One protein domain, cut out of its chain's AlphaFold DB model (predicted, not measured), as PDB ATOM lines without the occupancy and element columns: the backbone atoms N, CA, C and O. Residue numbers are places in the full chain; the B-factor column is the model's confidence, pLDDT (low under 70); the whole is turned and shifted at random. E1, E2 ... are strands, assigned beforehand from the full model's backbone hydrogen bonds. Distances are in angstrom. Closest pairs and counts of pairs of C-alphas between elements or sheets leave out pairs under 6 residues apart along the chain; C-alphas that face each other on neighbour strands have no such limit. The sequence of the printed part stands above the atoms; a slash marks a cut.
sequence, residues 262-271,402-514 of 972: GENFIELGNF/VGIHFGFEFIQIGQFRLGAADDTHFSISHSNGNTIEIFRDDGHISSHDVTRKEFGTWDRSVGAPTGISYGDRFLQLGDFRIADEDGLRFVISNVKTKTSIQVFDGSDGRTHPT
ATOM      1  N   GLY A 262     197.310 175.650 180.082       65.06
ATOM      2  CA  GLY A 262     198.334 175.908 181.083       65.06
ATOM      3  C   GLY A 262     198.048 177.186 181.859       65.06
ATOM      4  O   GLY A 262     196.960 177.756 181.766       65.06
ATOM      5  N   GLU A 263     199.016 177.640 182.651       79.00
ATOM      6  CA  GLU A 263     198.858 178.872 183.426       79.00
ATOM      7  C   GLU A 263     198.766 180.070 182.482       79.00
ATOM      8  O   GLU A 263     199.749 180.395 181.821       79.00
ATOM      9  N   ASN A 264     197.609 180.731 182.411       82.56
ATOM     10  CA  ASN A 264     197.351 181.903 181.571       82.56
ATOM     11  C   ASN A 264     197.626 181.703 180.062       82.56
ATOM     12  O   ASN A 264     197.994 182.662 179.380       82.56
ATOM     13  N   PHE A 265     197.470 180.492 179.514       86.00
ATOM     14  CA  PHE A 265     197.506 180.281 178.060       86.00
ATOM     15  C   PHE A 265     196.658 179.091 177.594       86.00
ATOM     16  O   PHE A 265     196.536 178.080 178.287       86.00
ATOM     17  N   ILE A 266     196.148 179.199 176.368       84.44
ATOM     18  CA  ILE A 266     195.582 178.089 175.597       84.44
ATOM     19  C   ILE A 266     196.539 177.703 174.469       84.44
ATOM     20  O   ILE A 266     197.222 178.554 173.898       84.44
ATOM     21  N   GLU A 267     196.581 176.418 174.141       82.62
ATOM     22  CA  GLU A 267     197.383 175.848 173.066       82.62
ATOM     23  C   GLU A 267     196.478 175.128 172.060       82.62
ATOM     24  O   GLU A 267     195.718 174.222 172.412       82.62
ATOM     25  N   LEU A 268     196.573 175.547 170.799       79.31
ATOM     26  CA  LEU A 268     195.837 175.013 169.656       79.31
ATOM     27  C   LEU A 268     196.857 174.615 168.585       79.31
ATOM     28  O   LEU A 268     197.390 175.465 167.871       79.31
ATOM     29  N   GLY A 269     197.160 173.318 168.506       76.56
ATOM     30  CA  GLY A 269     198.209 172.810 167.620       76.56
ATOM     31  C   GLY A 269     199.572 173.431 167.942       76.56
ATOM     32  O   GLY A 269     200.042 173.338 169.072       76.56
ATOM     33  N   ASN A 270     200.189 174.087 166.957       79.75
ATOM     34  CA  ASN A 270     201.506 174.731 167.101       79.75
ATOM     35  C   ASN A 270     201.439 176.193 167.586       79.75
ATOM     36  O   ASN A 270     202.455 176.897 167.596       79.75
ATOM     37  N   PHE A 271     200.255 176.663 167.983       87.38
ATOM     38  CA  PHE A 271     200.024 178.033 168.428       87.38
ATOM     39  C   PHE A 271     199.624 178.092 169.896       87.38
ATOM     40  O   PHE A 271     198.847 177.269 170.381       87.38
ATOM     41  N   VAL A 402     194.935 177.371 185.095       64.75
ATOM     42  CA  VAL A 402     195.186 178.412 186.103       64.75
ATOM     43  C   VAL A 402     195.067 179.770 185.414       64.75
ATOM     44  O   VAL A 402     195.746 180.012 184.418       64.75
ATOM     45  N   GLY A 403     194.192 180.648 185.914       64.19
ATOM     46  CA  GLY A 403     193.990 181.987 185.342       64.19
ATOM     47  C   GLY A 403     193.294 182.003 183.975       64.19
ATOM     48  O   GLY A 403     193.383 182.990 183.248       64.19
ATOM     49  N   ILE A 404     192.597 180.920 183.618       72.88
ATOM     50  CA  ILE A 404     191.682 180.887 182.473       72.88
ATOM     51  C   ILE A 404     190.273 180.713 183.014       72.88
ATOM     52  O   ILE A 404     190.009 179.805 183.800       72.88
ATOM     53  N   HIS A 405     189.383 181.589 182.576       69.88
ATOM     54  CA  HIS A 405     187.977 181.568 182.925       69.88
ATOM     55  C   HIS A 405     187.137 181.649 181.657       69.88
ATOM     56  O   HIS A 405     187.603 182.077 180.603       69.88
ATOM     57  N   PHE A 406     185.878 181.260 181.764       67.12
ATOM     58  CA  PHE A 406     184.948 181.284 180.647       67.12
ATOM     59  C   PHE A 406     183.749 182.157 180.989       67.12
ATOM     60  O   PHE A 406     183.503 182.482 182.147       67.12
ATOM     61  N   GLY A 407     182.999 182.541 179.970       51.22
ATOM     62  CA  GLY A 407     181.659 183.076 180.127       51.22
ATOM     63  C   GLY A 407     180.924 183.003 178.801       51.22
ATOM     64  O   GLY A 407     181.314 182.252 177.909       51.22
ATOM     65  N   PHE A 408     179.851 183.774 178.656       57.53
ATOM     66  CA  PHE A 408     179.057 183.741 177.433       57.53
ATOM     67  C   PHE A 408     179.859 184.263 176.229       57.53
ATOM     68  O   PHE A 408     180.136 185.461 176.139       57.53
ATOM     69  N   GLU A 409     180.216 183.347 175.324       67.31
ATOM     70  CA  GLU A 409     180.962 183.581 174.080       67.31
ATOM     71  C   GLU A 409     182.310 184.289 174.263       67.31
ATOM     72  O   GLU A 409     182.821 184.907 173.328       67.31
ATOM     73  N   PHE A 410     182.919 184.185 175.446       79.88
ATOM     74  CA  PHE A 410     184.272 184.674 175.676       79.88
ATOM     75  C   PHE A 410     185.104 183.704 176.513       79.88
ATOM     76  O   PHE A 410     184.605 183.020 177.407       79.88
ATOM     77  N   ILE A 411     186.409 183.714 176.265       82.50
ATOM     78  CA  ILE A 411     187.416 183.169 177.171       82.50
ATOM     79  C   ILE A 411     188.169 184.333 177.792       82.50
ATOM     80  O   ILE A 411     188.619 185.240 177.091       82.50
ATOM     81  N   GLN A 412     188.318 184.294 179.108       88.00
ATOM     82  CA  GLN A 412     189.205 185.164 179.855       88.00
ATOM     83  C   GLN A 412     190.517 184.434 180.141       88.00
ATOM     84  O   GLN A 412     190.508 183.318 180.644       88.00
ATOM     85  N   ILE A 413     191.642 185.076 179.852       87.44
ATOM     86  CA  ILE A 413     192.986 184.584 180.141       87.44
ATOM     87  C   ILE A 413     193.729 185.714 180.855       87.44
ATOM     88  O   ILE A 413     193.978 186.770 180.271       87.44
ATOM     89  N   GLY A 414     194.043 185.524 182.136       88.62
ATOM     90  CA  GLY A 414     194.525 186.596 183.001       88.62
ATOM     91  C   GLY A 414     193.537 187.772 183.048       88.62
ATOM     92  O   GLY A 414     192.364 187.605 183.390       88.62
ATOM     93  N   GLN A 415     194.020 188.961 182.681       92.62
ATOM     94  CA  GLN A 415     193.243 190.207 182.620       92.62
ATOM     95  C   GLN A 415     192.665 190.507 181.226       92.62
ATOM     96  O   GLN A 415     192.130 191.592 180.998       92.62
ATOM     97  N   PHE A 416     192.749 189.560 180.288       95.69
ATOM     98  CA  PHE A 416     192.293 189.726 178.909       95.69
ATOM     99  C   PHE A 416     191.098 188.829 178.610       95.69
ATOM    100  O   PHE A 416     191.019 187.712 179.112       95.69
ATOM    101  N   ARG A 417     190.183 189.294 177.759       93.44
ATOM    102  CA  ARG A 417     189.060 188.522 177.226       93.44
ATOM    103  C   ARG A 417     189.071 188.516 175.712       93.44
ATOM    104  O   ARG A 417     189.176 189.572 175.095       93.44
ATOM    105  N   LEU A 418     188.897 187.331 175.142       94.75
ATOM    106  CA  LEU A 418     188.689 187.091 173.721       94.75
ATOM    107  C   LEU A 418     187.275 186.554 173.548       94.75
ATOM    108  O   LEU A 418     186.939 185.556 174.184       94.75
ATOM    109  N   GLY A 419     186.442 187.178 172.724       88.50
ATOM    110  CA  GLY A 419     185.063 186.720 172.584       88.50
ATOM    111  C   GLY A 419     184.246 187.432 171.523       88.50
ATOM    112  O   GLY A 419     184.633 188.489 171.033       88.50
ATOM    113  N   ALA A 420     183.099 186.846 171.185       80.00
ATOM    114  CA  ALA A 420     182.101 187.489 170.339       80.00
ATOM    115  C   ALA A 420     181.363 188.555 171.159       80.00
ATOM    116  O   ALA A 420     180.611 188.244 172.086       80.00
ATOM    117  N   ALA A 421     181.605 189.827 170.851       73.12
ATOM    118  CA  ALA A 421     180.898 190.953 171.452       73.12
ATOM    119  C   ALA A 421     179.439 191.019 170.969       73.12
ATOM    120  O   ALA A 421     178.549 191.374 171.737       73.12
ATOM    121  N   ASP A 422     179.192 190.596 169.731       69.38
ATOM    122  CA  ASP A 422     177.879 190.318 169.148       69.38
ATOM    123  C   ASP A 422     178.041 189.381 167.930       69.38
ATOM    124  O   ASP A 422     179.137 188.885 167.665       69.38
ATOM    125  N   ASP A 423     176.968 189.149 167.168       71.19
ATOM    126  CA  ASP A 423     176.940 188.270 165.986       71.19
ATOM    127  C   ASP A 423     177.887 188.733 164.844       71.19
ATOM    128  O   ASP A 423     178.184 187.973 163.922       71.19
ATOM    129  N   THR A 424     178.348 189.988 164.879       76.00
ATOM    130  CA  THR A 424     179.135 190.664 163.830       76.00
ATOM    131  C   THR A 424     180.495 191.189 164.298       76.00
ATOM    132  O   THR A 424     181.329 191.515 163.452       76.00
ATOM    133  N   HIS A 425     180.775 191.199 165.605       81.12
ATOM    134  CA  HIS A 425     182.031 191.665 166.193       81.12
ATOM    135  C   HIS A 425     182.646 190.619 167.130       81.12
ATOM    136  O   HIS A 425     182.061 190.244 168.143       81.12
ATOM    137  N   PHE A 426     183.886 190.231 166.852       92.75
ATOM    138  CA  PHE A 426     184.760 189.512 167.776       92.75
ATOM    139  C   PHE A 426     185.830 190.457 168.301       92.75
ATOM    140  O   PHE A 426     186.328 191.289 167.548       92.75
ATOM    141  N   SER A 427     186.197 190.370 169.574       93.06
ATOM    142  CA  SER A 427     187.139 191.323 170.153       93.06
ATOM    143  C   SER A 427     188.116 190.712 171.138       93.06
ATOM    144  O   SER A 427     187.875 189.663 171.739       93.06
ATOM    145  N   ILE A 428     189.232 191.420 171.297       94.62
ATOM    146  CA  ILE A 428     190.201 191.227 172.370       94.62
ATOM    147  C   ILE A 428     190.116 192.461 173.265       94.62
ATOM    148  O   ILE A 428     190.282 193.588 172.800       94.62
ATOM    149  N   SER A 429     189.818 192.264 174.547       92.38
ATOM    150  CA  SER A 429     189.562 193.341 175.510       92.38
ATOM    151  C   SER A 429     190.242 193.087 176.852       92.38
ATOM    152  O   SER A 429     190.578 191.952 177.174       92.38
ATOM    153  N   HIS A 430     190.449 194.129 177.650       93.00
ATOM    154  CA  HIS A 430     191.195 194.091 178.906       93.00
ATOM    155  C   HIS A 430     190.366 194.611 180.093       93.00
ATOM    156  O   HIS A 430     189.452 195.419 179.917       93.00
ATOM    157  N   SER A 431     190.685 194.161 181.311       90.62
ATOM    158  CA  SER A 431     189.919 194.432 182.542       90.62
ATOM    159  C   SER A 431     189.827 195.908 182.935       90.62
ATOM    160  O   SER A 431     188.903 196.308 183.641       90.62
ATOM    161  N   ASN A 432     190.725 196.753 182.421       82.69
ATOM    162  CA  ASN A 432     190.636 198.214 182.545       82.69
ATOM    163  C   ASN A 432     189.541 198.852 181.657       82.69
ATOM    164  O   ASN A 432     189.376 200.076 181.655       82.69
ATOM    165  N   GLY A 433     188.795 198.036 180.906       76.94
ATOM    166  CA  GLY A 433     187.695 198.443 180.040       76.94
ATOM    167  C   GLY A 433     188.102 198.756 178.600       76.94
ATOM    168  O   GLY A 433     187.239 199.168 177.831       76.94
ATOM    169  N   ASN A 434     189.373 198.583 178.225       85.38
ATOM    170  CA  ASN A 434     189.819 198.800 176.851       85.38
ATOM    171  C   ASN A 434     189.473 197.607 175.948       85.38
ATOM    172  O   ASN A 434     189.781 196.461 176.270       85.38
ATOM    173  N   THR A 435     188.915 197.884 174.774       89.94
ATOM    174  CA  THR A 435     188.812 196.952 173.648       89.94
ATOM    175  C   THR A 435     189.970 197.235 172.698       89.94
ATOM    176  O   THR A 435     190.030 198.299 172.084       89.94
ATOM    177  N   ILE A 436     190.914 196.299 172.620       91.31
ATOM    178  CA  ILE A 436     192.232 196.481 171.999       91.31
ATOM    179  C   ILE A 436     192.167 196.246 170.486       91.31
ATOM    180  O   ILE A 436     192.767 196.982 169.704       91.31
ATOM    181  N   GLU A 437     191.434 195.222 170.052       92.50
ATOM    182  CA  GLU A 437     191.236 194.938 168.629       92.50
ATOM    183  C   GLU A 437     189.858 194.323 168.393       92.50
ATOM    184  O   GLU A 437     189.398 193.488 169.176       92.50
ATOM    185  N   ILE A 438     189.196 194.769 167.322       91.62
ATOM    186  CA  ILE A 438     187.862 194.314 166.920       91.62
ATOM    187  C   ILE A 438     187.935 193.738 165.507       91.62
ATOM    188  O   ILE A 438     188.393 194.396 164.573       91.62
ATOM    189  N   PHE A 439     187.417 192.526 165.365       91.38
ATOM    190  CA  PHE A 439     187.340 191.718 164.161       91.38
ATOM    191  C   PHE A 439     185.888 191.645 163.707       91.38
ATOM    192  O   PHE A 439     185.047 191.070 164.399       91.38
ATOM    193  N   ARG A 440     185.580 192.232 162.555       88.38
ATOM    194  CA  ARG A 440     184.218 192.234 162.013       88.38
ATOM    195  C   ARG A 440     184.000 191.075 161.052       88.38
ATOM    196  O   ARG A 440     184.920 190.667 160.343       88.38
ATOM    197  N   ASP A 441     182.773 190.576 160.994       83.38
ATOM    198  CA  ASP A 441     182.347 189.517 160.068       83.38
ATOM    199  C   ASP A 441     182.548 189.884 158.578       83.38
ATOM    200  O   ASP A 441     182.813 189.014 157.739       83.38
ATOM    201  N   ASP A 442     182.513 191.182 158.259       82.38
ATOM    202  CA  ASP A 442     182.824 191.765 156.947       82.38
ATOM    203  C   ASP A 442     184.328 191.769 156.582       82.38
ATOM    204  O   ASP A 442     184.696 192.104 155.449       82.38
ATOM    205  N   GLY A 443     185.200 191.351 157.506       80.25
ATOM    206  CA  GLY A 443     186.653 191.305 157.339       80.25
ATOM    207  C   GLY A 443     187.373 192.612 157.691       80.25
ATOM    208  O   GLY A 443     188.592 192.692 157.537       80.25
ATOM    209  N   HIS A 444     186.661 193.651 158.138       85.56
ATOM    210  CA  HIS A 444     187.286 194.872 158.634       85.56
ATOM    211  C   HIS A 444     187.845 194.661 160.046       85.56
ATOM    212  O   HIS A 444     187.176 194.128 160.931       85.56
ATOM    213  N   ILE A 445     189.076 195.120 160.263       86.88
ATOM    214  CA  ILE A 445     189.744 195.073 161.563       86.88
ATOM    215  C   ILE A 445     189.903 196.507 162.049       86.88
ATOM    216  O   ILE A 445     190.433 197.359 161.334       86.88
ATOM    217  N   SER A 446     189.422 196.782 163.256       82.06
ATOM    218  CA  SER A 446     189.606 198.067 163.923       82.06
ATOM    219  C   SER A 446     190.643 197.920 165.033       82.06
ATOM    220  O   SER A 446     190.342 197.382 166.097       82.06
ATOM    221  N   SER A 447     191.848 198.431 164.775       66.75
ATOM    222  CA  SER A 447     192.980 198.490 165.710       66.75
ATOM    223  C   SER A 447     193.647 199.866 165.626       66.75
ATOM    224  O   SER A 447     194.442 200.121 164.726       66.75
ATOM    225  N   HIS A 448     193.305 200.802 166.517       55.25
ATOM    226  CA  HIS A 448     193.884 202.156 166.523       55.25
ATOM    227  C   HIS A 448     194.190 202.658 167.939       55.25
ATOM    228  O   HIS A 448     193.517 202.280 168.890       55.25
ATOM    229  N   ASP A 449     195.179 203.555 167.999       51.84
ATOM    230  CA  ASP A 449     195.946 204.134 169.122       51.84
ATOM    231  C   ASP A 449     195.138 204.946 170.169       51.84
ATOM    232  O   ASP A 449     195.628 205.902 170.767       51.84
ATOM    233  N   VAL A 450     193.854 204.629 170.357       54.94
ATOM    234  CA  VAL A 450     192.947 205.340 171.267       54.94
ATOM    235  C   VAL A 450     192.156 204.333 172.090       54.94
ATOM    236  O   VAL A 450     191.633 203.364 171.547       54.94
ATOM    237  N   THR A 451     192.027 204.589 173.393       63.19
ATOM    238  CA  THR A 451     191.311 203.741 174.360       63.19
ATOM    239  C   THR A 451     189.826 203.612 174.002       63.19
ATOM    240  O   THR A 451     188.995 204.414 174.442       63.19
ATOM    241  N   ARG A 452     189.468 202.621 173.179       70.62
ATOM    242  CA  ARG A 452     188.073 202.269 172.892       70.62
ATOM    243  C   ARG A 452     187.526 201.395 174.009       70.62
ATOM    244  O   ARG A 452     188.252 200.567 174.537       70.62
ATOM    245  N   LYS A 453     186.247 201.565 174.347       75.44
ATOM    246  CA  LYS A 453     185.550 200.761 175.374       75.44
ATOM    247  C   LYS A 453     184.319 200.017 174.846       75.44
ATOM    248  O   LYS A 453     183.645 199.305 175.580       75.44
ATOM    249  N   GLU A 454     184.001 200.230 173.576       75.12
ATOM    250  CA  GLU A 454     182.895 199.593 172.860       75.12
ATOM    251  C   GLU A 454     183.289 198.195 172.365       75.12
ATOM    252  O   GLU A 454     184.472 197.917 172.173       75.12
ATOM    253  N   PHE A 455     182.302 197.312 172.172       76.75
ATOM    254  CA  PHE A 455     182.491 195.933 171.694       76.75
ATOM    255  C   PHE A 455     183.478 195.087 172.521       76.75
ATOM    256  O   PHE A 455     184.086 194.158 172.000       76.75
ATOM    257  N   GLY A 456     183.663 195.396 173.807       77.94
ATOM    258  CA  GLY A 456     184.328 194.496 174.753       77.94
ATOM    259  C   GLY A 456     183.365 193.425 175.269       77.94
ATOM    260  O   GLY A 456     182.164 193.499 175.028       77.94
ATOM    261  N   THR A 457     183.881 192.447 176.011       73.12
ATOM    262  CA  THR A 457     183.058 191.409 176.669       73.12
ATOM    263  C   THR A 457     183.052 191.545 178.194       73.12
ATOM    264  O   THR A 457     182.594 190.652 178.907       73.12
ATOM    265  N   TRP A 458     183.586 192.655 178.721       75.56
ATOM    266  CA  TRP A 458     183.689 192.954 180.160       75.56
ATOM    267  C   TRP A 458     182.367 193.351 180.823       75.56
ATOM    268  O   TRP A 458     182.283 193.389 182.046       75.56
ATOM    269  N   ASP A 459     181.321 193.577 180.035       57.03
ATOM    270  CA  ASP A 459     179.934 193.736 180.482       57.03
ATOM    271  C   ASP A 459     179.286 192.410 180.932       57.03
ATOM    272  O   ASP A 459     178.209 192.417 181.532       57.03
ATOM    273  N   ARG A 460     179.939 191.270 180.667       57.03
ATOM    274  CA  ARG A 460     179.463 189.915 180.988       57.03
ATOM    275  C   ARG A 460     180.197 189.348 182.207       57.03
ATOM    276  O   ARG A 460     181.378 189.622 182.417       57.03
ATOM    277  N   SER A 461     179.544 188.518 183.013       48.66
ATOM    278  CA  SER A 461     180.209 187.827 184.126       48.66
ATOM    279  C   SER A 461     180.987 186.596 183.646       48.66
ATOM    280  O   SER A 461     180.643 185.984 182.633       48.66
ATOM    281  N   VAL A 462     182.024 186.214 184.398       53.53
ATOM    282  CA  VAL A 462     182.594 184.858 184.323       53.53
ATOM    283  C   VAL A 462     181.512 183.854 184.737       53.53
ATOM    284  O   VAL A 462     180.693 184.152 185.606       53.53
ATOM    285  N   GLY A 463     181.474 182.693 184.091       45.28
ATOM    286  CA  GLY A 463     180.487 181.650 184.339       45.28
ATOM    287  C   GLY A 463     180.674 180.448 183.415       45.28
ATOM    288  O   GLY A 463     181.773 180.178 182.934       45.28
ATOM    289  N   ALA A 464     179.589 179.716 183.154       46.09
ATOM    290  CA  ALA A 464     179.623 178.568 182.251       46.09
ATOM    291  C   ALA A 464     180.125 178.964 180.838       46.09
ATOM    292  O   ALA A 464     179.796 180.060 180.369       46.09
ATOM    293  N   PRO A 465     180.882 178.088 180.139       51.00
ATOM    294  CA  PRO A 465     181.410 178.326 178.788       51.00
ATOM    295  C   PRO A 465     180.315 178.239 177.706       51.00
ATOM    296  O   PRO A 465     180.384 177.448 176.766       51.00
ATOM    297  N   THR A 466     179.257 179.031 177.848       48.25
ATOM    298  CA  THR A 466     178.082 179.002 176.971       48.25
ATOM    299  C   THR A 466     178.366 179.730 175.659       48.25
ATOM    300  O   THR A 466     178.974 180.796 175.657       48.25
ATOM    301  N   GLY A 467     177.918 179.172 174.529       49.59
ATOM    302  CA  GLY A 467     178.240 179.713 173.199       49.59
ATOM    303  C   GLY A 467     179.698 179.473 172.788       49.59
ATOM    304  O   GLY A 467     180.173 180.045 171.810       49.59
ATOM    305  N   ILE A 468     180.404 178.614 173.529       59.06
ATOM    306  CA  ILE A 468     181.777 178.211 173.253       59.06
ATOM    307  C   ILE A 468     181.769 176.747 172.835       59.06
ATOM    308  O   ILE A 468     181.255 175.879 173.536       59.06
ATOM    309  N   SER A 469     182.357 176.459 171.686       62.84
ATOM    310  CA  SER A 469     182.643 175.097 171.259       62.84
ATOM    311  C   SER A 469     184.110 174.988 170.904       62.84
ATOM    312  O   SER A 469     184.757 175.958 170.531       62.84
ATOM    313  N   TYR A 470     184.658 173.799 171.038       66.12
ATOM    314  CA  TYR A 470     186.004 173.504 170.605       66.12
ATOM    315  C   TYR A 470     185.995 172.223 169.790       66.12
ATOM    316  O   TYR A 470     185.092 171.394 169.886       66.12
ATOM    317  N   GLY A 471     187.016 172.039 168.984       62.31
ATOM    318  CA  GLY A 471     187.224 170.778 168.304       62.31
ATOM    319  C   GLY A 471     188.679 170.628 167.950       62.31
ATOM    320  O   GLY A 471     189.545 171.212 168.599       62.31
ATOM    321  N   ASP A 472     188.937 169.846 166.912       70.12
ATOM    322  CA  ASP A 472     190.292 169.585 166.456       70.12
ATOM    323  C   ASP A 472     191.037 170.889 166.107       70.12
ATOM    324  O   ASP A 472     190.819 171.471 165.042       70.12
ATOM    325  N   ARG A 473     191.911 171.348 167.015       72.38
ATOM    326  CA  ARG A 473     192.758 172.546 166.868       72.38
ATOM    327  C   ARG A 473     191.982 173.843 166.594       72.38
ATOM    328  O   ARG A 473     192.504 174.761 165.961       72.38
ATOM    329  N   PHE A 474     190.745 173.938 167.078       80.00
ATOM    330  CA  PHE A 474     189.961 175.170 166.999       80.00
ATOM    331  C   PHE A 474     189.128 175.429 168.250       80.00
ATOM    332  O   PHE A 474     188.737 174.514 168.973       80.00
ATOM    333  N   LEU A 475     188.787 176.701 168.419       79.62
ATOM    334  CA  LEU A 475     187.783 177.198 169.338       79.62
ATOM    335  C   LEU A 475     186.799 178.081 168.562       79.62
ATOM    336  O   LEU A 475     187.194 178.874 167.715       79.62
ATOM    337  N   GLN A 476     185.513 177.948 168.841       79.69
ATOM    338  CA  GLN A 476     184.449 178.761 168.277       79.69
ATOM    339  C   GLN A 476     183.660 179.430 169.404       79.69
ATOM    340  O   GLN A 476     183.262 178.777 170.363       79.69
ATOM    341  N   LEU A 477     183.462 180.735 169.268       74.50
ATOM    342  CA  LEU A 477     182.862 181.666 170.215       74.50
ATOM    343  C   LEU A 477     181.740 182.392 169.460       74.50
ATOM    344  O   LEU A 477     182.021 183.224 168.597       74.50
ATOM    345  N   GLY A 478     180.487 182.008 169.705       70.94
ATOM    346  CA  GLY A 478     179.345 182.453 168.902       70.94
ATOM    347  C   GLY A 478     179.518 182.111 167.415       70.94
ATOM    348  O   GLY A 478     179.811 180.964 167.050       70.94
ATOM    349  N   ASP A 479     179.387 183.130 166.563       77.12
ATOM    350  CA  ASP A 479     179.590 183.043 165.111       77.12
ATOM    351  C   ASP A 479     181.066 183.175 164.682       77.12
ATOM    352  O   ASP A 479     181.356 183.188 163.486       77.12
ATOM    353  N   PHE A 480     182.023 183.225 165.613       85.00
ATOM    354  CA  PHE A 480     183.450 183.381 165.310       85.00
ATOM    355  C   PHE A 480     184.256 182.137 165.647       85.00
ATOM    356  O   PHE A 480     184.039 181.500 166.671       85.00
ATOM    357  N   ARG A 481     185.224 181.787 164.801       86.94
ATOM    358  CA  ARG A 481     186.124 180.649 164.993       86.94
ATOM    359  C   ARG A 481     187.572 181.120 164.969       86.94
ATOM    360  O   ARG A 481     187.977 181.827 164.055       86.94
ATOM    361  N   ILE A 482     188.343 180.695 165.963       91.06
ATOM    362  CA  ILE A 482     189.793 180.845 166.028       91.06
ATOM    363  C   ILE A 482     190.422 179.456 165.925       91.06
ATOM    364  O   ILE A 482     190.026 178.536 166.643       91.06
ATOM    365  N   ALA A 483     191.344 179.253 164.993       86.38
ATOM    366  CA  ALA A 483     191.821 177.907 164.707       86.38
ATOM    367  C   ALA A 483     193.238 177.872 164.157       86.38
ATOM    368  O   ALA A 483     193.595 178.701 163.329       86.38
ATOM    369  N   ASP A 484     193.994 176.843 164.538       85.56
ATOM    370  CA  ASP A 484     195.145 176.387 163.764       85.56
ATOM    371  C   ASP A 484     194.633 175.536 162.594       85.56
ATOM    372  O   ASP A 484     193.937 174.541 162.802       85.56
ATOM    373  N   GLU A 485     194.915 175.940 161.358       79.12
ATOM    374  CA  GLU A 485     194.433 175.243 160.158       79.12
ATOM    375  C   GLU A 485     195.387 174.116 159.733       79.12
ATOM    376  O   GLU A 485     194.964 172.981 159.498       79.12
ATOM    377  N   ASP A 486     196.690 174.392 159.686       68.75
ATOM    378  CA  ASP A 486     197.694 173.551 159.017       68.75
ATOM    379  C   ASP A 486     199.013 173.405 159.804       68.75
ATOM    380  O   ASP A 486     199.986 172.858 159.290       68.75
ATOM    381  N   GLY A 487     199.058 173.860 161.059       70.75
ATOM    382  CA  GLY A 487     200.258 173.870 161.899       70.75
ATOM    383  C   GLY A 487     201.184 175.064 161.639       70.75
ATOM    384  O   GLY A 487     202.189 175.211 162.344       70.75
ATOM    385  N   LEU A 488     200.858 175.908 160.654       75.50
ATOM    386  CA  LEU A 488     201.602 177.109 160.264       75.50
ATOM    387  C   LEU A 488     200.731 178.363 160.202       75.50
ATOM    388  O   LEU A 488     201.278 179.459 160.247       75.50
ATOM    389  N   ARG A 489     199.406 178.245 160.116       82.31
ATOM    390  CA  ARG A 489     198.484 179.381 160.028       82.31
ATOM    391  C   ARG A 489     197.403 179.279 161.084       82.31
ATOM    392  O   ARG A 489     196.606 178.341 161.086       82.31
ATOM    393  N   PHE A 490     197.342 180.302 161.928       89.94
ATOM    394  CA  PHE A 490     196.244 180.499 162.857       89.94
ATOM    395  C   PHE A 490     195.296 181.565 162.316       89.94
ATOM    396  O   PHE A 490     195.741 182.627 161.882       89.94
ATOM    397  N   VAL A 491     193.996 181.291 162.299       90.69
ATOM    398  CA  VAL A 491     193.008 182.110 161.585       90.69
ATOM    399  C   VAL A 491     191.854 182.477 162.505       90.69
ATOM    400  O   VAL A 491     191.299 181.606 163.171       90.69
ATOM    401  N   ILE A 492     191.474 183.757 162.505       92.00
ATOM    402  CA  ILE A 492     190.187 184.231 163.032       92.00
ATOM    403  C   ILE A 492     189.224 184.339 161.850       92.00
ATOM    404  O   ILE A 492     189.522 185.024 160.868       92.00
ATOM    405  N   SER A 493     188.077 183.675 161.926       89.00
ATOM    406  CA  SER A 493     187.069 183.623 160.866       89.00
ATOM    407  C   SER A 493     185.650 183.742 161.419       89.00
ATOM    408  O   SER A 493     185.415 183.542 162.611       89.00
ATOM    409  N   ASN A 494     184.690 184.069 160.555       86.12
ATOM    410  CA  ASN A 494     183.269 184.062 160.885       86.12
ATOM    411  C   ASN A 494     182.567 182.873 160.203       86.12
ATOM    412  O   ASN A 494     182.710 182.615 159.004       86.12
ATOM    413  N   VAL A 495     181.823 182.113 161.002       78.06
ATOM    414  CA  VAL A 495     181.189 180.840 160.644       78.06
ATOM    415  C   VAL A 495     179.995 181.048 159.718       78.06
ATOM    416  O   VAL A 495     179.750 180.205 158.850       78.06
ATOM    417  N   LYS A 496     179.266 182.153 159.895       74.56
ATOM    418  CA  LYS A 496     178.053 182.489 159.146       74.56
ATOM    419  C   LYS A 496     178.385 183.000 157.750       74.56
ATOM    420  O   LYS A 496     177.821 182.517 156.770       74.56
ATOM    421  N   THR A 497     179.323 183.934 157.647       78.00
ATOM    422  CA  THR A 497     179.788 184.487 156.364       78.00
ATOM    423  C   THR A 497     180.772 183.563 155.647       78.00
ATOM    424  O   THR A 497     181.015 183.746 154.453       78.00
ATOM    425  N   LYS A 498     181.337 182.573 156.357       78.19
ATOM    426  CA  LYS A 498     182.410 181.686 155.878       78.19
ATOM    427  C   LYS A 498     183.656 182.464 155.436       78.19
ATOM    428  O   LYS A 498     184.351 182.052 154.508       78.19
ATOM    429  N   THR A 499     183.939 183.595 156.084       77.44
ATOM    430  CA  THR A 499     185.074 184.468 155.752       77.44
ATOM    431  C   THR A 499     186.177 184.389 156.799       77.44
ATOM    432  O   THR A 499     185.922 184.424 157.999       77.44
ATOM    433  N   SER A 500     187.424 184.332 156.332       85.44
ATOM    434  CA  SER A 500     188.605 184.583 157.163       85.44
ATOM    435  C   SER A 500     188.808 186.088 157.326       85.44
ATOM    436  O   SER A 500     188.697 186.834 156.348       85.44
ATOM    437  N   ILE A 501     189.094 186.516 158.552       88.31
ATOM    438  CA  ILE A 501     189.233 187.922 158.943       88.31
ATOM    439  C   ILE A 501     190.719 188.274 159.070       88.31
ATOM    440  O   ILE A 501     191.200 189.171 158.376       88.31
ATOM    441  N   GLN A 502     191.464 187.529 159.893       90.62
ATOM    442  CA  GLN A 502     192.901 187.733 160.102       90.62
ATOM    443  C   GLN A 502     193.650 186.402 160.134       90.62
ATOM    444  O   GLN A 502     193.152 185.421 160.691       90.62
ATOM    445  N   VAL A 503     194.858 186.390 159.565       90.12
ATOM    446  CA  VAL A 503     195.783 185.254 159.605       90.12
ATOM    447  C   VAL A 503     197.043 185.635 160.374       90.12
ATOM    448  O   VAL A 503     197.654 186.672 160.119       90.12
ATOM    449  N   PHE A 504     197.443 184.762 161.288       91.06
ATOM    450  CA  PHE A 504     198.711 184.786 162.003       91.06
ATOM    451  C   PHE A 504     199.586 183.678 161.416       91.06
ATOM    452  O   PHE A 504     199.290 182.492 161.588       91.06
ATOM    453  N   ASP A 505     200.625 184.061 160.677       86.56
ATOM    454  CA  ASP A 505     201.481 183.126 159.953       86.56
ATOM    455  C   ASP A 505     202.726 182.801 160.792       86.56
ATOM    456  O   ASP A 505     203.544 183.659 161.127       86.56
ATOM    457  N   GLY A 506     202.842 181.537 161.187       78.62
ATOM    458  CA  GLY A 506     203.962 181.010 161.956       78.62
ATOM    459  C   GLY A 506     205.242 180.836 161.139       78.62
ATOM    460  O   GLY A 506     206.317 180.765 161.726       78.62
ATOM    461  N   SER A 507     205.163 180.796 159.803       75.38
ATOM    462  CA  SER A 507     206.339 180.619 158.939       75.38
ATOM    463  C   SER A 507     207.219 181.868 158.862       75.38
ATOM    464  O   SER A 507     208.442 181.750 158.785       75.38
ATOM    465  N   ASP A 508     206.616 183.059 158.911       79.19
ATOM    466  CA  ASP A 508     207.324 184.342 158.896       79.19
ATOM    467  C   ASP A 508     207.152 185.153 160.190       79.19
ATOM    468  O   ASP A 508     207.786 186.201 160.347       79.19
ATOM    469  N   GLY A 509     206.313 184.666 161.111       84.19
ATOM    470  CA  GLY A 509     206.010 185.291 162.389       84.19
ATOM    471  C   GLY A 509     205.210 186.591 162.266       84.19
ATOM    472  O   GLY A 509     205.303 187.426 163.166       84.19
ATOM    473  N   ARG A 510     204.473 186.812 161.169       88.56
ATOM    474  CA  ARG A 510     203.727 188.056 160.905       88.56
ATOM    475  C   ARG A 510     202.218 187.862 160.854       88.56
ATOM    476  O   ARG A 510     201.688 186.772 160.653       88.56
ATOM    477  N   THR A 511     201.517 188.979 161.016       89.25
ATOM    478  CA  THR A 511     200.081 189.083 160.781       89.25
ATOM    479  C   THR A 511     199.813 189.497 159.344       89.25
ATOM    480  O   THR A 511     200.421 190.431 158.819       89.25
ATOM    481  N   HIS A 512     198.864 188.818 158.708       85.00
ATOM    482  CA  HIS A 512     198.444 189.104 157.344       85.00
ATOM    483  C   HIS A 512     196.949 189.442 157.332       85.00
ATOM    484  O   HIS A 512     196.128 188.641 157.797       85.00
ATOM    485  N   PRO A 513     196.553 190.618 156.810       70.81
ATOM    486  CA  PRO A 513     195.147 190.926 156.605       70.81
ATOM    487  C   PRO A 513     194.617 190.057 155.464       70.81
ATOM    488  O   PRO A 513     195.198 190.030 154.377       70.81
ATOM    489  N   THR A 514     193.498 189.361 155.667       62.72
ATOM    490  CA  THR A 514     192.924 188.535 154.600       62.72
ATOM    491  C   THR A 514     191.706 189.168 153.962       62.72
ATOM    492  O   THR A 514     190.755 189.552 154.630       62.72
TER     493      THR A 514
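Overview. This is residues 262 to 271 and 402 to 514 of the 972 residues of the protein "Hypothetical protein" of Symbiodinium microadriaticum (UniProt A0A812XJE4). This is a sandwich of two antiparallel sheets, a five-stranded one of E2 to E6 and a six-stranded one of E7 to E12, set at a wedge with their strands crossed, and a lone strand E1 bridges one open side with its ends near both sheets. A long loop of residues 441 to 467 runs round the outside from E6 in the first sheet to E7 in the second. The printed part has 123 residues, with no named helix and twelve named strands, E1 to E12 in order along the chain; the sheets run E2 E3 E4 E5 E6 and E7 E8 E9 E10 E11 E12. The class is all strand, though under half of the residues, 59, are in named strands. The whole is compact, with a radius of gyration of the C-alphas of 13.6 A, and rounded, with spans of 35 by 31 by 27 A.

Arrangement. Start at E1, residues 265 to 268, which pairs with no named strand. It stands before the cut: the closest C-alphas of E1 and E3, residues 410 to 413, are those of Phe 265 and Ile 413, 6.6 A apart, and the closest C-alphas of E1 and E9, residues 480 to 484, are those of Leu 268 and Asp 484, 6.1 A apart. After the cut, E2, residues 404 to 407, forms a hairpin with E3, with N 405 and O 412 at 2.8 A. The meander, each strand the antiparallel neighbour of the one before, goes on through E4, residues 416 to 420, where N 411 and O 418 are 2.8 A apart, then E5, residues 425 to 430, where N 417 and O 429 are 2.8 A apart, and E6, residues 435 to 440, where N 426 and O 439 are 2.8 A apart. A short antiparallel pairing joins residues 438 to 439 of E6 with residues 445 to 446. Look next at the second meander, from E7, residues 468 to 471, to E8, residues 474 to 477, with N 469 and O 476 at 2.8 A, and on to E9, with N 475 and O 482 at 2.8 A. E10, residues 489 to 494, follows with N 481 and O 493 at 2.8 A, then E11, residues 499 to 505, with N 492 and O 502 at 3.0 A, and E12, residues 510 to 513, with N 512 and O 503 at 2.8 A. The two sheets form a sandwich, two sheets face to face, their facing parts 10.4 A centre to centre, their best planes 28 degrees apart and their strands at 53 degrees. The closest C-alphas of E4 and E8 are those of Ala 420 and Leu 477, 5.9 A, and those of E6 and E11 are Phe 439 and Ile 501, 6.7 A. E2 and E12 are apart.

Along the chain. Find C-alpha 265 at (197.506, 180.281, 178.060), where E1 begins. E4 is 13.5 A long, E5 15.9 A and E6 13.4 A from first to last C-alpha. In the second sheet, E9 is 13.7 A, E10 15.9 A and E11, the longest strand by residues, 17.0 A. E2, E3, E7, E8 and E12 have four residues each. C-alpha 513, at (195.147, 190.926, 156.605), ends E12.

Size, cuts and confidence. Residues 272 to 401 are not printed, and C-alphas 271 and 402 are 18.3 A apart across the cut. The link E6 to E7, 27 residues, is long. The C-alphas farthest apart are those of Ser 461 and Asp 508, 37.2 A. The mean pLDDT of the printed part is 77.4, and 29 residues are under 70, among them 405 to 409, 447 to 451 and 459 to 471.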